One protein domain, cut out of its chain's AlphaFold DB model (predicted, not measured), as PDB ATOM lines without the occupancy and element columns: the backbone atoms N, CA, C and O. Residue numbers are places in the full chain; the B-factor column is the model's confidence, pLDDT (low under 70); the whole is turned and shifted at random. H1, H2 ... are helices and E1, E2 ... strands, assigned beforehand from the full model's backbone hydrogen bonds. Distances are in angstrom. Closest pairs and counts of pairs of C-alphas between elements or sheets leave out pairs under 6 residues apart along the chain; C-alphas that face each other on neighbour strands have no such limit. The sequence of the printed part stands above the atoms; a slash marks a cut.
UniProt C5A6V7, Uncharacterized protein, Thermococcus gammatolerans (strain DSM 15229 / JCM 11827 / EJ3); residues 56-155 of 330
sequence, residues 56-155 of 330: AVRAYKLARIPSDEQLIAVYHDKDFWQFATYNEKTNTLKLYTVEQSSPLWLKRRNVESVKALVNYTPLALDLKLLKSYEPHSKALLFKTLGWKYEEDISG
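AT A GLANCE: This is residues 56 to 155 of the 330 residues of an uncharacterized protein of Thermococcus gammatolerans (strain DSM 15229 / JCM 11827 / EJ3) (UniProt C5A6V7). One twisted sheet of six strands makes a wall, with two short helices, H1 and H2, over one face and no named helix over the other. H3 is at the sheet's level near E5, and a long link, residues 116 to 126, leads from E4 back to H2. The 100 printed residues hold H1 E1 E2 E3 E4 H2 E5 E6 H3 in that order, class mixed; the sheet's order is E4 E3 E2 E1 E5 E6, antiparallel throughout. The whole is compact, radius of gyration of the C-alphas 13.3 A, spanning 34 by 30 by 22 A.

IN THESE COORDINATES: E4, residues 105 to 115, is 31.3 A long; E3, 92 to 102, 30.9 A; E2, 80 to 87, 23.1 A; E1, 70 to 77, 21.7 A. E5 is residues 138 to 142 and E6 146 to 149. H1, residues 56 to 62, begins at C-alpha (22.472, 56.265, -25.081). H2 is residues 127 to 132; H3, 150 to 154, ends at C-alpha (15.259, 46.507, -8.242).

HOW THE PARTS SIT: E1 to E4 form a meander, each strand the antiparallel neighbour of the one before. Between the neighbour strands E3 and E2, N 96 and O 83 are within hydrogen-bond range at 2.8 A; between E1 and E2, N 75 and O 82 are within hydrogen-bond range at 2.9 A. E5 is the antiparallel neighbour of E1, with N 76 and O 139 within hydrogen-bond range at 2.9 A. H1 is 8.3 A over the sheet, only just over E3 and E2 with 3 C-alphas on each. H2, on the same face, touches H1, closest C-alphas Ala 56 and Leu 130, 5.6 A. H3 is only just at the sheet's level, height 3.8 A. H1 and H3 have every O i to N i+4 pair within hydrogen-bond range; H2 has 0 of 2, but 2 of 3 O i to N i+3 pairs.

THE WHOLE: The C-alphas farthest apart, of Lys 89 and Glu 151, are 37.2 A apart. The printed part has no cut. Mean pLDDT of the printed part is 77.4, with residues under 70 including 114 to 124 and 150 to 155.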
ATOM      1  N   ALA A  56      22.669  57.600 -24.516       89.75
ATOM      2  CA  ALA A  56      22.472  56.265 -25.081       89.75
ATOM      3  C   ALA A  56      22.749  56.216 -26.594       89.75
ATOM      4  O   ALA A  56      23.358  55.267 -27.090       89.75
ATOM      5  N   VAL A  57      22.371  57.262 -27.339       91.94
ATOM      6  CA  VAL A  57      22.649  57.374 -28.784       91.94
ATOM      7  C   VAL A  57      24.149  57.527 -29.031       91.94
ATOM      8  O   VAL A  57      24.697  56.900 -29.938       91.94
ATOM      9  N   ARG A  58      24.831  58.335 -28.216       90.75
ATOM     10  CA  ARG A  58      26.284  58.502 -28.267       90.75
ATOM     11  C   ARG A  58      26.992  57.176 -27.999       90.75
ATOM     12  O   ARG A  58      27.837  56.780 -28.799       90.75
ATOM     13  N   ALA A  59      26.620  56.468 -26.933       90.75
ATOM     14  CA  ALA A  59      27.176  55.161 -26.594       90.75
ATOM     15  C   ALA A  59      26.929  54.124 -27.707       90.75
ATOM     16  O   ALA A  59      27.856  53.414 -28.099       90.75
ATOM     17  N   TYR A  60      25.735  54.115 -28.309       92.25
ATOM     18  CA  TYR A  60      25.416  53.267 -29.463       92.25
ATOM     19  C   TYR A  60      26.312  53.573 -30.676       92.25
ATOM     20  O   TYR A  60      26.837  52.665 -31.322       92.25
ATOM     21  N   LYS A  61      26.564  54.856 -30.976       91.44
ATOM     22  CA  LYS A  61      27.492  55.236 -32.056       91.44
ATOM     23  C   LYS A  61      28.937  54.855 -31.751       91.44
ATOM     24  O   LYS A  61      29.644  54.395 -32.647       91.44
ATOM     25  N   LEU A  62      29.369  55.001 -30.500       90.81
ATOM     26  CA  LEU A  62      30.697  54.575 -30.050       90.81
ATOM     27  C   LEU A  62      30.870  53.052 -30.119       90.81
ATOM     28  O   LEU A  62      31.966  52.578 -30.428       90.81
ATOM     29  N   ALA A  63      29.791  52.286 -29.940       91.25
ATOM     30  CA  ALA A  63      29.785  50.842 -30.152       91.25
ATOM     31  C   ALA A  63      30.039  50.447 -31.620       91.25
ATOM     32  O   ALA A  63      30.395  49.293 -31.868       91.25
ATOM     33  N   ARG A  64      29.917  51.390 -32.573       92.31
ATOM     34  CA  ARG A  64      30.027  51.216 -34.038       92.31
ATOM     35  C   ARG A  64      29.311  49.956 -34.528       92.31
ATOM     36  O   ARG A  64      29.914  49.101 -35.180       92.31
ATOM     37  N   ILE A  65      28.047  49.836 -34.142       93.38
ATOM     38  CA  ILE A  65      27.178  48.735 -34.548       93.38
ATOM     39  C   ILE A  65      26.834  48.910 -36.036       93.38
ATOM     40  O   ILE A  65      26.421  50.009 -36.425       93.38
ATOM     41  N   PRO A  66      27.035  47.881 -36.879       91.56
ATOM     42  CA  PRO A  66      26.665  47.931 -38.290       91.56
ATOM     43  C   PRO A  66      25.164  48.174 -38.490       91.56
ATOM     44  O   PRO A  66      24.336  47.719 -37.709       91.56
ATOM     45  N   SER A  67      24.800  48.883 -39.558       87.06
ATOM     46  CA  SER A  67      23.404  49.248 -39.839       87.06
ATOM     47  C   SER A  67      22.510  48.070 -40.237       87.06
ATOM     48  O   SER A  67      21.292  48.203 -40.227       87.06
ATOM     49  N   ASP A  68      23.101  46.949 -40.651       87.62
ATOM     50  CA  ASP A  68      22.391  45.716 -40.997       87.62
ATOM     51  C   ASP A  68      22.090  44.836 -39.773       87.62
ATOM     52  O   ASP A  68      21.453  43.790 -39.910       87.62
ATOM     53  N   GLU A  69      22.523  45.257 -38.584       89.94
ATOM     54  CA  GLU A  69      22.217  44.593 -37.325       89.94
ATOM     55  C   GLU A  69      21.063  45.284 -36.602       89.94
ATOM     56  O   GLU A  69      21.010  46.506 -36.459       89.94
ATOM     57  N   GLN A  70      20.131  44.476 -36.116       86.69
ATOM     58  CA  GLN A  70      18.963  44.932 -35.385       86.69
ATOM     59  C   GLN A  70      19.268  44.933 -33.892       86.69
ATOM     60  O   GLN A  70      19.671  43.911 -33.344       86.69
ATOM     61  N   LEU A  71      19.069  46.064 -33.222       87.94
ATOM     62  CA  LEU A  71      19.209  46.164 -31.773       87.94
ATOM     63  C   LEU A  71      18.091  45.362 -31.096       87.94
ATOM     64  O   LEU A  71      16.940  45.534 -31.455       87.94
ATOM     65  N   ILE A  72      18.399  44.513 -30.119       77.19
ATOM     66  CA  ILE A  72      17.408  43.730 -29.357       77.19
ATOM     67  C   ILE A  72      17.290  44.244 -27.927       77.19
ATOM     68  O   ILE A  72      16.213  44.214 -27.339       77.19
ATOM     69  N   ALA A  73      18.399  44.717 -27.361       77.44
ATOM     70  CA  ALA A  73      18.411  45.198 -25.994       77.44
ATOM     71  C   ALA A  73      19.565  46.130 -25.701       77.44
ATOM     72  O   ALA A  73      20.614  46.081 -26.349       77.44
ATOM     73  N   VAL A  74      19.361  46.936 -24.666       84.19
ATOM     74  CA  VAL A  74      20.375  47.836 -24.137       84.19
ATOM     75  C   VAL A  74      20.420  47.714 -22.636       84.19
ATOM     76  O   VAL A  74      19.378  47.671 -21.985       84.19
ATOM     77  N   TYR A  75      21.636  47.717 -22.114       81.88
ATOM     78  CA  TYR A  75      21.923  47.844 -20.703       81.88
ATOM     79  C   TYR A  75      22.908  48.964 -20.458       81.88
ATOM     80  O   TYR A  75      23.848  49.174 -21.230       81.88
ATOM     81  N   HIS A  76      22.689  49.638 -19.343       82.81
ATOM     82  CA  HIS A  76      23.514  50.719 -18.875       82.81
ATOM     83  C   HIS A  76      23.823  50.567 -17.386       82.81
ATOM     84  O   HIS A  76      22.936  50.227 -16.604       82.81
ATOM     85  N   ASP A  77      25.069  50.862 -17.011       79.31
ATOM     86  CA  ASP A  77      25.534  51.035 -15.637       79.31
ATOM     87  C   ASP A  77      26.653  52.080 -15.564       79.31
ATOM     88  O   ASP A  77      27.802  51.795 -15.904       79.31
ATOM     89  N   LYS A  78      26.328  53.288 -15.107       84.19
ATOM     90  CA  LYS A  78      27.242  54.434 -14.973       84.19
ATOM     91  C   LYS A  78      27.926  54.853 -16.280       84.19
ATOM     92  O   LYS A  78      27.419  55.705 -16.991       84.19
ATOM     93  N   ASP A  79      29.098  54.297 -16.572       85.00
ATOM     94  CA  ASP A  79      29.868  54.560 -17.796       85.00
ATOM     95  C   ASP A  79      30.008  53.298 -18.664       85.00
ATOM     96  O   ASP A  79      30.731  53.269 -19.664       85.00
ATOM     97  N   PHE A  80      29.324  52.227 -18.270       85.50
ATOM     98  CA  PHE A  80      29.326  50.932 -18.919       85.50
ATOM     99  C   PHE A  80      28.023  50.727 -19.688       85.50
ATOM    100  O   PHE A  80      26.927  50.802 -19.137       85.50
ATOM    101  N   TRP A  81      28.155  50.415 -20.968       89.75
ATOM    102  CA  TRP A  81      27.054  50.189 -21.888       89.75
ATOM    103  C   TRP A  81      27.200  48.837 -22.564       89.75
ATOM    104  O   TRP A  81      28.287  48.452 -22.999       89.75
ATOM    105  N   GLN A  82      26.081  48.142 -22.707       86.81
ATOM    106  CA  GLN A  82      25.988  46.922 -23.490       86.81
ATOM    107  C   GLN A  82      24.819  47.008 -24.460       86.81
ATOM    108  O   GLN A  82      23.694  47.312 -24.071       86.81
ATOM    109  N   PHE A  83      25.096  46.718 -25.726       89.06
ATOM    110  CA  PHE A  83      24.111  46.679 -26.795       89.06
ATOM    111  C   PHE A  83      24.100  45.285 -27.379       89.06
ATOM    112  O   PHE A  83      25.107  44.807 -27.905       89.06
ATOM    113  N   ALA A  84      22.951  44.643 -27.295       84.31
ATOM    114  CA  ALA A  84      22.751  43.370 -27.930       84.31
ATOM    115  C   ALA A  84      22.078  43.535 -29.278       84.31
ATOM    116  O   ALA A  84      21.063  44.227 -29.384       84.31
ATOM    117  N   THR A  85      22.604  42.860 -30.287       87.81
ATOM    118  CA  THR A  85      22.112  42.953 -31.656       87.81
ATOM    119  C   THR A  85      21.937  41.577 -32.280       87.81
ATOM    120  O   THR A  85      22.518  40.584 -31.834       87.81
ATOM    121  N   TYR A  86      21.127  41.525 -33.333       79.38
ATOM    122  CA  TYR A  86      20.911  40.356 -34.165       79.38
ATOM    123  C   TYR A  86      21.059  40.704 -35.637       79.38
ATOM    124  O   TYR A  86      20.492  41.676 -36.133       79.38
ATOM    125  N   ASN A  87      21.810  39.873 -36.348       83.94
ATOM    126  CA  ASN A  87      21.945  39.940 -37.791       83.94
ATOM    127  C   ASN A  87      21.154  38.786 -38.417       83.94
ATOM    128  O   ASN A  87      21.599  37.638 -38.372       83.94
ATOM    129  N   GLU A  88      20.003  39.094 -39.018       77.19
ATOM    130  CA  GLU A  88      19.108  38.089 -39.613       77.19
ATOM    131  C   GLU A  88      19.770  37.330 -40.770       77.19
ATOM    132  O   GLU A  88      19.592  36.122 -40.891       77.19
ATOM    133  N   LYS A  89      20.610  38.001 -41.570       85.25
ATOM    134  CA  LYS A  89      21.287  37.387 -42.725       85.25
ATOM    135  C   LYS A  89      22.274  36.303 -42.310       85.25
ATOM    136  O   LYS A  89      22.418  35.295 -42.991       85.25
ATOM    137  N   THR A  90      22.987  36.530 -41.211       84.00
ATOM    138  CA  THR A  90      24.016  35.599 -40.724       84.00
ATOM    139  C   THR A  90      23.533  34.731 -39.568       84.00
ATOM    140  O   THR A  90      24.289  33.863 -39.121       84.00
ATOM    141  N   ASN A  91      22.306  34.962 -39.084       68.19
ATOM    142  CA  ASN A  91      21.732  34.348 -37.894       68.19
ATOM    143  C   ASN A  91      22.706  34.418 -36.700       68.19
ATOM    144  O   ASN A  91      23.071  33.406 -36.099       68.19
ATOM    145  N   THR A  92      23.220  35.618 -36.420       77.44
ATOM    146  CA  THR A  92      24.261  35.844 -35.402       77.44
ATOM    147  C   THR A  92      23.794  36.891 -34.409       77.44
ATOM    148  O   THR A  92      23.319  37.955 -34.806       77.44
ATOM    149  N   LEU A  93      23.964  36.596 -33.125       74.38
ATOM    150  CA  LEU A  93      23.814  37.548 -32.037       74.38
ATOM    151  C   LEU A  93      25.168  38.147 -31.706       74.38
ATOM    152  O   LEU A  93      26.179  37.439 -31.702       74.38
ATOM    153  N   LYS A  94      25.177  39.435 -31.388       85.31
ATOM    154  CA  LYS A  94      26.378  40.120 -30.925       85.31
ATOM    155  C   LYS A  94      26.086  40.960 -29.701       85.31
ATOM    156  O   LYS A  94      24.993  41.497 -29.542       85.31
ATOM    157  N   LEU A  95      27.082  41.062 -28.835       83.00
ATOM    158  CA  LEU A  95      27.062  41.895 -27.649       83.00
ATOM    159  C   LEU A  95      28.208  42.883 -27.754       83.00
ATOM    160  O   LEU A  95      29.380  42.530 -27.629       83.00
ATOM    161  N   TYR A  96      27.850  44.133 -27.987       90.06
ATOM    162  CA  TYR A  96      28.784  45.237 -28.026       90.06
ATOM    163  C   TYR A  96      28.870  45.836 -26.636       90.06
ATOM    164  O   TYR A  96      27.896  46.388 -26.136       90.06
ATOM    165  N   THR A  97      30.043  45.748 -26.027       88.94
ATOM    166  CA  THR A  97      30.332  46.379 -24.743       88.94
ATOM    167  C   THR A  97      31.149  47.638 -24.978       88.94
ATOM    168  O   THR A  97      32.152  47.606 -25.693       88.94
ATOM    169  N   VAL A  98      30.733  48.740 -24.367       91.38
ATOM    170  CA  VAL A  98      31.396  50.043 -24.402       91.38
ATOM    171  C   VAL A  98      31.576  50.507 -22.964       91.38
ATOM    172  O   VAL A  98      30.603  50.686 -22.247       91.38
ATOM    173  N   GLU A  99      32.817  50.706 -22.543       88.62
ATOM    174  CA  GLU A  99      33.154  51.283 -21.243       88.62
ATOM    175  C   GLU A  99      33.835  52.624 -21.487       88.62
ATOM    176  O   GLU A  99      34.817  52.715 -22.235       88.62
ATOM    177  N   GLN A 100      33.310  53.671 -20.870       83.75
ATOM    178  CA  GLN A 100      33.878  55.008 -20.917       83.75
ATOM    179  C   GLN A 100      34.547  55.315 -19.571       83.75
ATOM    180  O   GLN A 100      34.142  54.802 -18.535       83.75
ATOM    181  N   SER A 101      35.616  56.109 -19.568       77.69
ATOM    182  CA  SER A 101      36.149  56.697 -18.325       77.69
ATOM    183  C   SER A 101      35.707  58.147 -18.149       77.69
ATOM    184  O   SER A 101      35.866  58.727 -17.082       77.69
ATOM    185  N   SER A 102      35.211  58.754 -19.227       69.81
ATOM    186  CA  SER A 102      34.574  60.063 -19.252       69.81
ATOM    187  C   SER A 102      33.722  60.175 -20.526       69.81
ATOM    188  O   SER A 102      33.898  59.371 -21.449       69.81
ATOM    189  N   PRO A 103      32.845  61.187 -20.650       64.56
ATOM    190  CA  PRO A 103      31.954  61.353 -21.805       64.56
ATOM    191  C   PRO A 103      32.641  61.300 -23.180       64.56
ATOM    192  O   PRO A 103      32.020  60.900 -24.166       64.56
ATOM    193  N   LEU A 104      33.923  61.679 -23.233       66.25
ATOM    194  CA  LEU A 104      34.734  61.772 -24.446       66.25
ATOM    195  C   LEU A 104      35.819  60.694 -24.555       66.25
ATOM    196  O   LEU A 104      36.455  60.586 -25.603       66.25
ATOM    197  N   TRP A 105      36.051  59.906 -23.505       75.00
ATOM    198  CA  TRP A 105      37.182  58.985 -23.452       75.00
ATOM    199  C   TRP A 105      36.705  57.538 -23.355       75.00
ATOM    200  O   TRP A 105      36.201  57.075 -22.329       75.00
ATOM    201  N   LEU A 106      36.838  56.829 -24.477       82.38
ATOM    202  CA  LEU A 106      36.523  55.411 -24.592       82.38
ATOM    203  C   LEU A 106      37.638  54.601 -23.925       82.38
ATOM    204  O   LEU A 106      38.754  54.546 -24.435       82.38
ATOM    205  N   LYS A 107      37.320  53.950 -22.809       84.56
ATOM    206  CA  LYS A 107      38.261  53.105 -22.074       84.56
ATOM    207  C   LYS A 107      38.364  51.720 -22.702       84.56
ATOM    208  O   LYS A 107      39.459  51.199 -22.887       84.56
ATOM    209  N   ARG A 108      37.222  51.114 -23.033       86.00
ATOM    210  CA  ARG A 108      37.167  49.763 -23.599       86.00
ATOM    211  C   ARG A 108      36.017  49.627 -24.579       86.00
ATOM    212  O   ARG A 108      34.923  50.139 -24.358       86.00
ATOM    213  N   ARG A 109      36.258  48.866 -25.641       90.88
ATOM    214  CA  ARG A 109      35.218  48.358 -26.531       90.88
ATOM    215  C   ARG A 109      35.466  46.878 -26.772       90.88
ATOM    216  O   ARG A 109      36.576  46.510 -27.147       90.88
ATOM    217  N   ASN A 110      34.455  46.049 -26.548       88.88
ATOM    218  CA  ASN A 110      34.509  44.616 -26.820       88.88
ATOM    219  C   ASN A 110      33.300  44.195 -27.651       88.88
ATOM    220  O   ASN A 110      32.232  44.796 -27.529       88.88
ATOM    221  N   VAL A 111      33.470  43.167 -28.476       89.38
ATOM    222  CA  VAL A 111      32.369  42.548 -29.212       89.38
ATOM    223  C   VAL A 111      32.461  41.051 -29.018       89.38
ATOM    224  O   VAL A 111      33.459  40.432 -29.374       89.38
ATOM    225  N   GLU A 112      31.403  40.482 -28.466       81.00
ATOM    226  CA  GLU A 112      31.231  39.040 -28.341       81.00
ATOM    227  C   GLU A 112      30.132  38.604 -29.302       81.00
ATOM    228  O   GLU A 112      29.211  39.370 -29.588       81.00
ATOM    229  N   SER A 113      30.233  37.394 -29.846       78.81
ATOM    230  CA  SER A 113      29.285  36.913 -30.848       78.81
ATOM    231  C   SER A 113      28.991  35.438 -30.685       78.81
ATOM    232  O   SER A 113      29.900  34.651 -30.429       78.81
ATOM    233  N   VAL A 114      27.744  35.060 -30.941       63.03
ATOM    234  CA  VAL A 114      27.322  33.662 -30.996       63.03
ATOM    235  C   VAL A 114      26.289  33.465 -32.094       63.03
ATOM    236  O   VAL A 114      25.552  34.385 -32.448       63.03
ATOM    237  N   LYS A 115      26.211  32.256 -32.652       62.72
ATOM    238  CA  LYS A 115      25.118  31.899 -33.555       62.72
ATOM    239  C   LYS A 115      23.787  31.938 -32.809       62.72
ATOM    240  O   LYS A 115      23.625  31.312 -31.761       62.72
ATOM    241  N   ALA A 116      22.844  32.687 -33.370       53.69
ATOM    242  CA  ALA A 116      21.461  32.626 -32.948       53.69
ATOM    243  C   ALA A 116      20.830  31.339 -33.478       53.69
ATOM    244  O   ALA A 116      21.297  30.713 -34.427       53.69
ATOM    245  N   LEU A 117      19.757  30.931 -32.827       50.16
ATOM    246  CA  LEU A 117      19.083  29.659 -33.109       50.16
ATOM    247  C   LEU A 117      17.667  29.848 -33.590       50.16
ATOM    248  O   LEU A 117      17.075  28.963 -34.190       50.16
ATOM    249  N   VAL A 118      17.116  30.989 -33.220       48.19
ATOM    250  CA  VAL A 118      15.780  31.428 -33.542       48.19
ATOM    251  C   VAL A 118      15.919  32.825 -34.107       48.19
ATOM    252  O   VAL A 118      16.887  33.533 -33.820       48.19
ATOM    253  N   ASN A 119      14.950  33.214 -34.919       53.22
ATOM    254  CA  ASN A 119      14.924  34.545 -35.482       53.22
ATOM    255  C   ASN A 119      14.463  35.555 -34.415       53.22
ATOM    256  O   ASN A 119      13.381  35.402 -33.852       53.22
ATOM    257  N   TYR A 120      15.272  36.584 -34.149       57.41
ATOM    258  CA  TYR A 120      14.967  37.632 -33.170       57.41
ATOM    259  C   TYR A 120      14.350  38.893 -33.790       57.41
ATOM    260  O   TYR A 120      14.054  39.833 -33.054       57.41
ATOM    261  N   THR A 121      14.095  38.931 -35.104       57.75
ATOM    262  CA  THR A 121      13.545  40.114 -35.793       57.75
ATOM    263  C   THR A 121      12.282  40.701 -35.132       57.75
ATOM    264  O   THR A 121      12.199  41.922 -34.992       57.75
ATOM    265  N   PRO A 122      11.309  39.906 -34.634       53.00
ATOM    266  CA  PRO A 122      10.146  40.458 -33.929       53.00
ATOM    267  C   PRO A 122      10.481  41.171 -32.609       53.00
ATOM    268  O   PRO A 122       9.717  42.034 -32.174       53.00
ATOM    269  N   LEU A 123      11.612  40.839 -31.982       54.03
ATOM    270  CA  LEU A 123      12.072  41.384 -30.700       54.03
ATOM    271  C   LEU A 123      13.016  42.582 -30.871       54.03
ATOM    272  O   LEU A 123      13.410  43.189 -29.877       54.03
ATOM    273  N   ALA A 124      13.351  42.950 -32.112       66.62
ATOM    274  CA  ALA A 124      14.177  44.113 -32.395       66.62
ATOM    275  C   ALA A 124      13.535  45.414 -31.875       66.62
ATOM    276  O   ALA A 124      12.351  45.687 -32.112       66.62
ATOM    277  N   LEU A 125      14.342  46.212 -31.184       74.75
ATOM    278  CA  LEU A 125      14.076  47.570 -30.734       74.75
ATOM    279  C   LEU A 125      14.189  48.558 -31.894       74.75
ATOM    280  O   LEU A 125      15.087  48.463 -32.732       74.75
ATOM    281  N   ASP A 126      13.335  49.582 -31.878       82.38
ATOM    282  CA  ASP A 126      13.552  50.770 -32.700       82.38
ATOM    283  C   ASP A 126      14.703  51.596 -32.096       82.38
ATOM    284  O   ASP A 126      14.676  51.963 -30.921       82.38
ATOM    285  N   LEU A 127      15.706  51.936 -32.912       86.88
ATOM    286  CA  LEU A 127      16.818  52.808 -32.514       86.88
ATOM    287  C   LEU A 127      16.348  54.176 -32.001       86.88
ATOM    288  O   LEU A 127      17.060  54.823 -31.232       86.88
ATOM    289  N   LYS A 128      15.155  54.632 -32.396       88.75
ATOM    290  CA  LYS A 128      14.548  55.858 -31.867       88.75
ATOM    291  C   LYS A 128      14.300  55.785 -30.360       88.75
ATOM    292  O   LYS A 128      14.385  56.827 -29.716       88.75
ATOM    293  N   LEU A 129      14.094  54.595 -29.789       83.62
ATOM    294  CA  LEU A 129      13.902  54.397 -28.345       83.62
ATOM    295  C   LEU A 129      15.151  54.759 -27.520       83.62
ATOM    296  O   LEU A 129      15.056  55.041 -26.329       83.62
ATOM    297  N   LEU A 130      16.332  54.836 -28.143       89.38
ATOM    298  CA  LEU A 130      17.537  55.343 -27.476       89.38
ATOM    299  C   LEU A 130      17.451  56.840 -27.161       89.38
ATOM    300  O   LEU A 130      18.161  57.325 -26.284       89.38
ATOM    301  N   LYS A 131      16.627  57.597 -27.897       89.62
ATOM    302  CA  LYS A 131      16.513  59.051 -27.721       89.62
ATOM    303  C   LYS A 131      15.737  59.431 -26.464       89.62
ATOM    304  O   LYS A 131      15.966  60.515 -25.948       89.62
ATOM    305  N   SER A 132      14.856  58.556 -25.982       87.38
ATOM    306  CA  SER A 132      14.067  58.760 -24.764       87.38
ATOM    307  C   SER A 132      14.787  58.275 -23.501       87.38
ATOM    308  O   SER A 132      14.138  57.990 -22.503       87.38
ATOM    309  N   TYR A 133      16.108  58.088 -23.566       87.62
ATOM    310  CA  TYR A 133      16.903  57.676 -22.417       87.62
ATOM    311  C   TYR A 133      17.059  58.831 -21.428       87.62
ATOM    312  O   TYR A 133      17.578  59.890 -21.793       87.62
ATOM    313  N   GLU A 134      16.688  58.591 -20.176       86.62
ATOM    314  CA  GLU A 134      16.940  59.503 -19.067       86.62
ATOM    315  C   GLU A 134      18.222  59.076 -18.336       86.62
ATOM    316  O   GLU A 134      18.400  57.887 -18.054       86.62
ATOM    317  N   PRO A 135      19.161  60.000 -18.061       83.75
ATOM    318  CA  PRO A 135      20.408  59.662 -17.385       83.75
ATOM    319  C   PRO A 135      20.158  58.986 -16.033       83.75
ATOM    320  O   PRO A 135      19.596  59.594 -15.128       83.75
ATOM    321  N   HIS A 136      20.627  57.749 -15.889       81.19
ATOM    322  CA  HIS A 136      20.449  56.963 -14.674       81.19
ATOM    323  C   HIS A 136      21.716  56.181 -14.320       81.19
ATOM    324  O   HIS A 136      22.519  55.867 -15.200       81.19
ATOM    325  N   SER A 137      21.891  55.824 -13.045       76.62
ATOM    326  CA  SER A 137      22.975  54.936 -12.589       76.62
ATOM    327  C   SER A 137      22.930  53.592 -13.309       76.62
ATOM    328  O   SER A 137      23.968  53.042 -13.647       76.62
ATOM    329  N   LYS A 138      21.723  53.085 -13.557       73.19
ATOM    330  CA  LYS A 138      21.465  51.786 -14.162       73.19
ATOM    331  C   LYS A 138      20.150  51.779 -14.923       73.19
ATOM    332  O   LYS A 138      19.151  52.264 -14.398       73.19
ATOM    333  N   ALA A 139      20.141  51.214 -16.126       73.88
ATOM    334  CA  ALA A 139      18.929  51.146 -16.935       73.88
ATOM    335  C   ALA A 139      18.930  49.973 -17.926       73.88
ATOM    336  O   ALA A 139      19.987  49.482 -18.331       73.88
ATOM    337  N   LEU A 140      17.734  49.565 -18.349       73.50
ATOM    338  CA  LEU A 140      17.477  48.547 -19.367       73.50
ATOM    339  C   LEU A 140      16.428  49.028 -20.350       73.50
ATOM    340  O   LEU A 140      15.431  49.612 -19.939       73.50
ATOM    341  N   LEU A 141      16.619  48.728 -21.629       71.31
ATOM    342  CA  LEU A 141      15.650  49.063 -22.665       71.31
ATOM    343  C   LEU A 141      14.950  47.816 -23.202       71.31
ATOM    344  O   LEU A 141      15.598  46.923 -23.753       71.31
ATOM    345  N   PHE A 142      13.619  47.814 -23.111       63.94
ATOM    346  CA  PHE A 142      12.728  46.814 -23.696       63.94
ATOM    347  C   PHE A 142      11.893  47.399 -24.830       63.94
ATOM    348  O   PHE A 142      11.590  48.590 -24.852       63.94
ATOM    349  N   LYS A 143      11.450  46.532 -25.747       63.38
ATOM    350  CA  LYS A 143      10.633  46.941 -26.898       63.38
ATOM    351  C   LYS A 143       9.268  47.466 -26.469       63.38
ATOM    352  O   LYS A 143       8.818  48.490 -26.964       63.38
ATOM    353  N   THR A 144       8.615  46.733 -25.572       52.22
ATOM    354  CA  THR A 144       7.227  46.962 -25.147       52.22
ATOM    355  C   THR A 144       7.138  47.815 -23.892       52.22
ATOM    356  O   THR A 144       6.233  48.629 -23.766       52.22
ATOM    357  N   LEU A 145       8.084  47.644 -22.967       55.16
ATOM    358  CA  LEU A 145       8.069  48.330 -21.675       55.16
ATOM    359  C   LEU A 145       8.865  49.640 -21.667       55.16
ATOM    360  O   LEU A 145       8.823  50.358 -20.670       55.16
ATOM    361  N   GLY A 146       9.594  49.938 -22.747       67.44
ATOM    362  CA  GLY A 146      10.500  51.080 -22.809       67.44
ATOM    363  C   GLY A 146      11.681  50.934 -21.848       67.44
ATOM    364  O   GLY A 146      12.136  49.820 -21.565       67.44
ATOM    365  N   TRP A 147      12.203  52.066 -21.378       73.75
ATOM    366  CA  TRP A 147      13.269  52.082 -20.381       73.75
ATOM    367  C   TRP A 147      12.750  51.652 -19.006       73.75
ATOM    368  O   TRP A 147      11.651  52.020 -18.592       73.75
ATOM    369  N   LYS A 148      13.566  50.869 -18.305       72.56
ATOM    370  CA  LYS A 148      13.416  50.516 -16.894       72.56
ATOM    371  C   LYS A 148      14.666  50.952 -16.158       72.56
ATOM    372  O   LYS A 148      15.767  50.658 -16.625       72.56
ATOM    373  N   TYR A 149      14.490  51.655 -15.048       73.38
ATOM    374  CA  TYR A 149      15.569  52.274 -14.271       73.38
ATOM    375  C   TYR A 149      15.817  51.518 -12.969       73.38
ATOM    376  O   TYR A 149      15.172  50.503 -12.724       73.38
ATOM    377  N   GLU A 150      16.810  51.913 -12.173       64.94
ATOM    378  CA  GLU A 150      17.294  51.091 -11.054       64.94
ATOM    379  C   GLU A 150      16.190  50.705 -10.069       64.94
ATOM    380  O   GLU A 150      16.192  49.572  -9.602       64.94
ATOM    381  N   GLU A 151      15.232  51.584  -9.793       61.72
ATOM    382  CA  GLU A 151      14.063  51.332  -8.948       61.72
ATOM    383  C   GLU A 151      13.114  50.272  -9.535       61.72
ATOM    384  O   GLU A 151      12.748  49.321  -8.846       61.72
ATOM    385  N   ASP A 152      12.795  50.354 -10.829       52.84
ATOM    386  CA  ASP A 152      11.960  49.365 -11.529       52.84
ATOM    387  C   ASP A 152      12.679  48.028 -11.659       52.84
ATOM    388  O   ASP A 152      12.101  46.945 -11.556       52.84
ATOM    389  N   ILE A 153      13.979  48.128 -11.921       52.44
ATOM    390  CA  ILE A 153      14.877  47.009 -12.048       52.44
ATOM    391  C   ILE A 153      15.017  46.344 -10.674       52.44
ATOM    392  O   ILE A 153      14.996  45.128 -10.586       52.44
ATOM    393  N   SER A 154      15.117  47.087  -9.579       43.25
ATOM    394  CA  SER A 154      15.259  46.507  -8.242       43.25
ATOM    395  C   SER A 154      13.971  45.986  -7.615       43.25
ATOM    396  O   SER A 154      14.049  45.220  -6.653       43.25
ATOM    397  N   GLY A 155      12.821  46.320  -8.201       39.31
ATOM    398  CA  GLY A 155      11.507  45.786  -7.858       39.31
ATOM    399  C   GLY A 155      11.114  44.484  -8.576       39.31
ATOM    400  O   GLY A 155      11.842  43.914  -9.387       39.31
TER     401      GLY A 155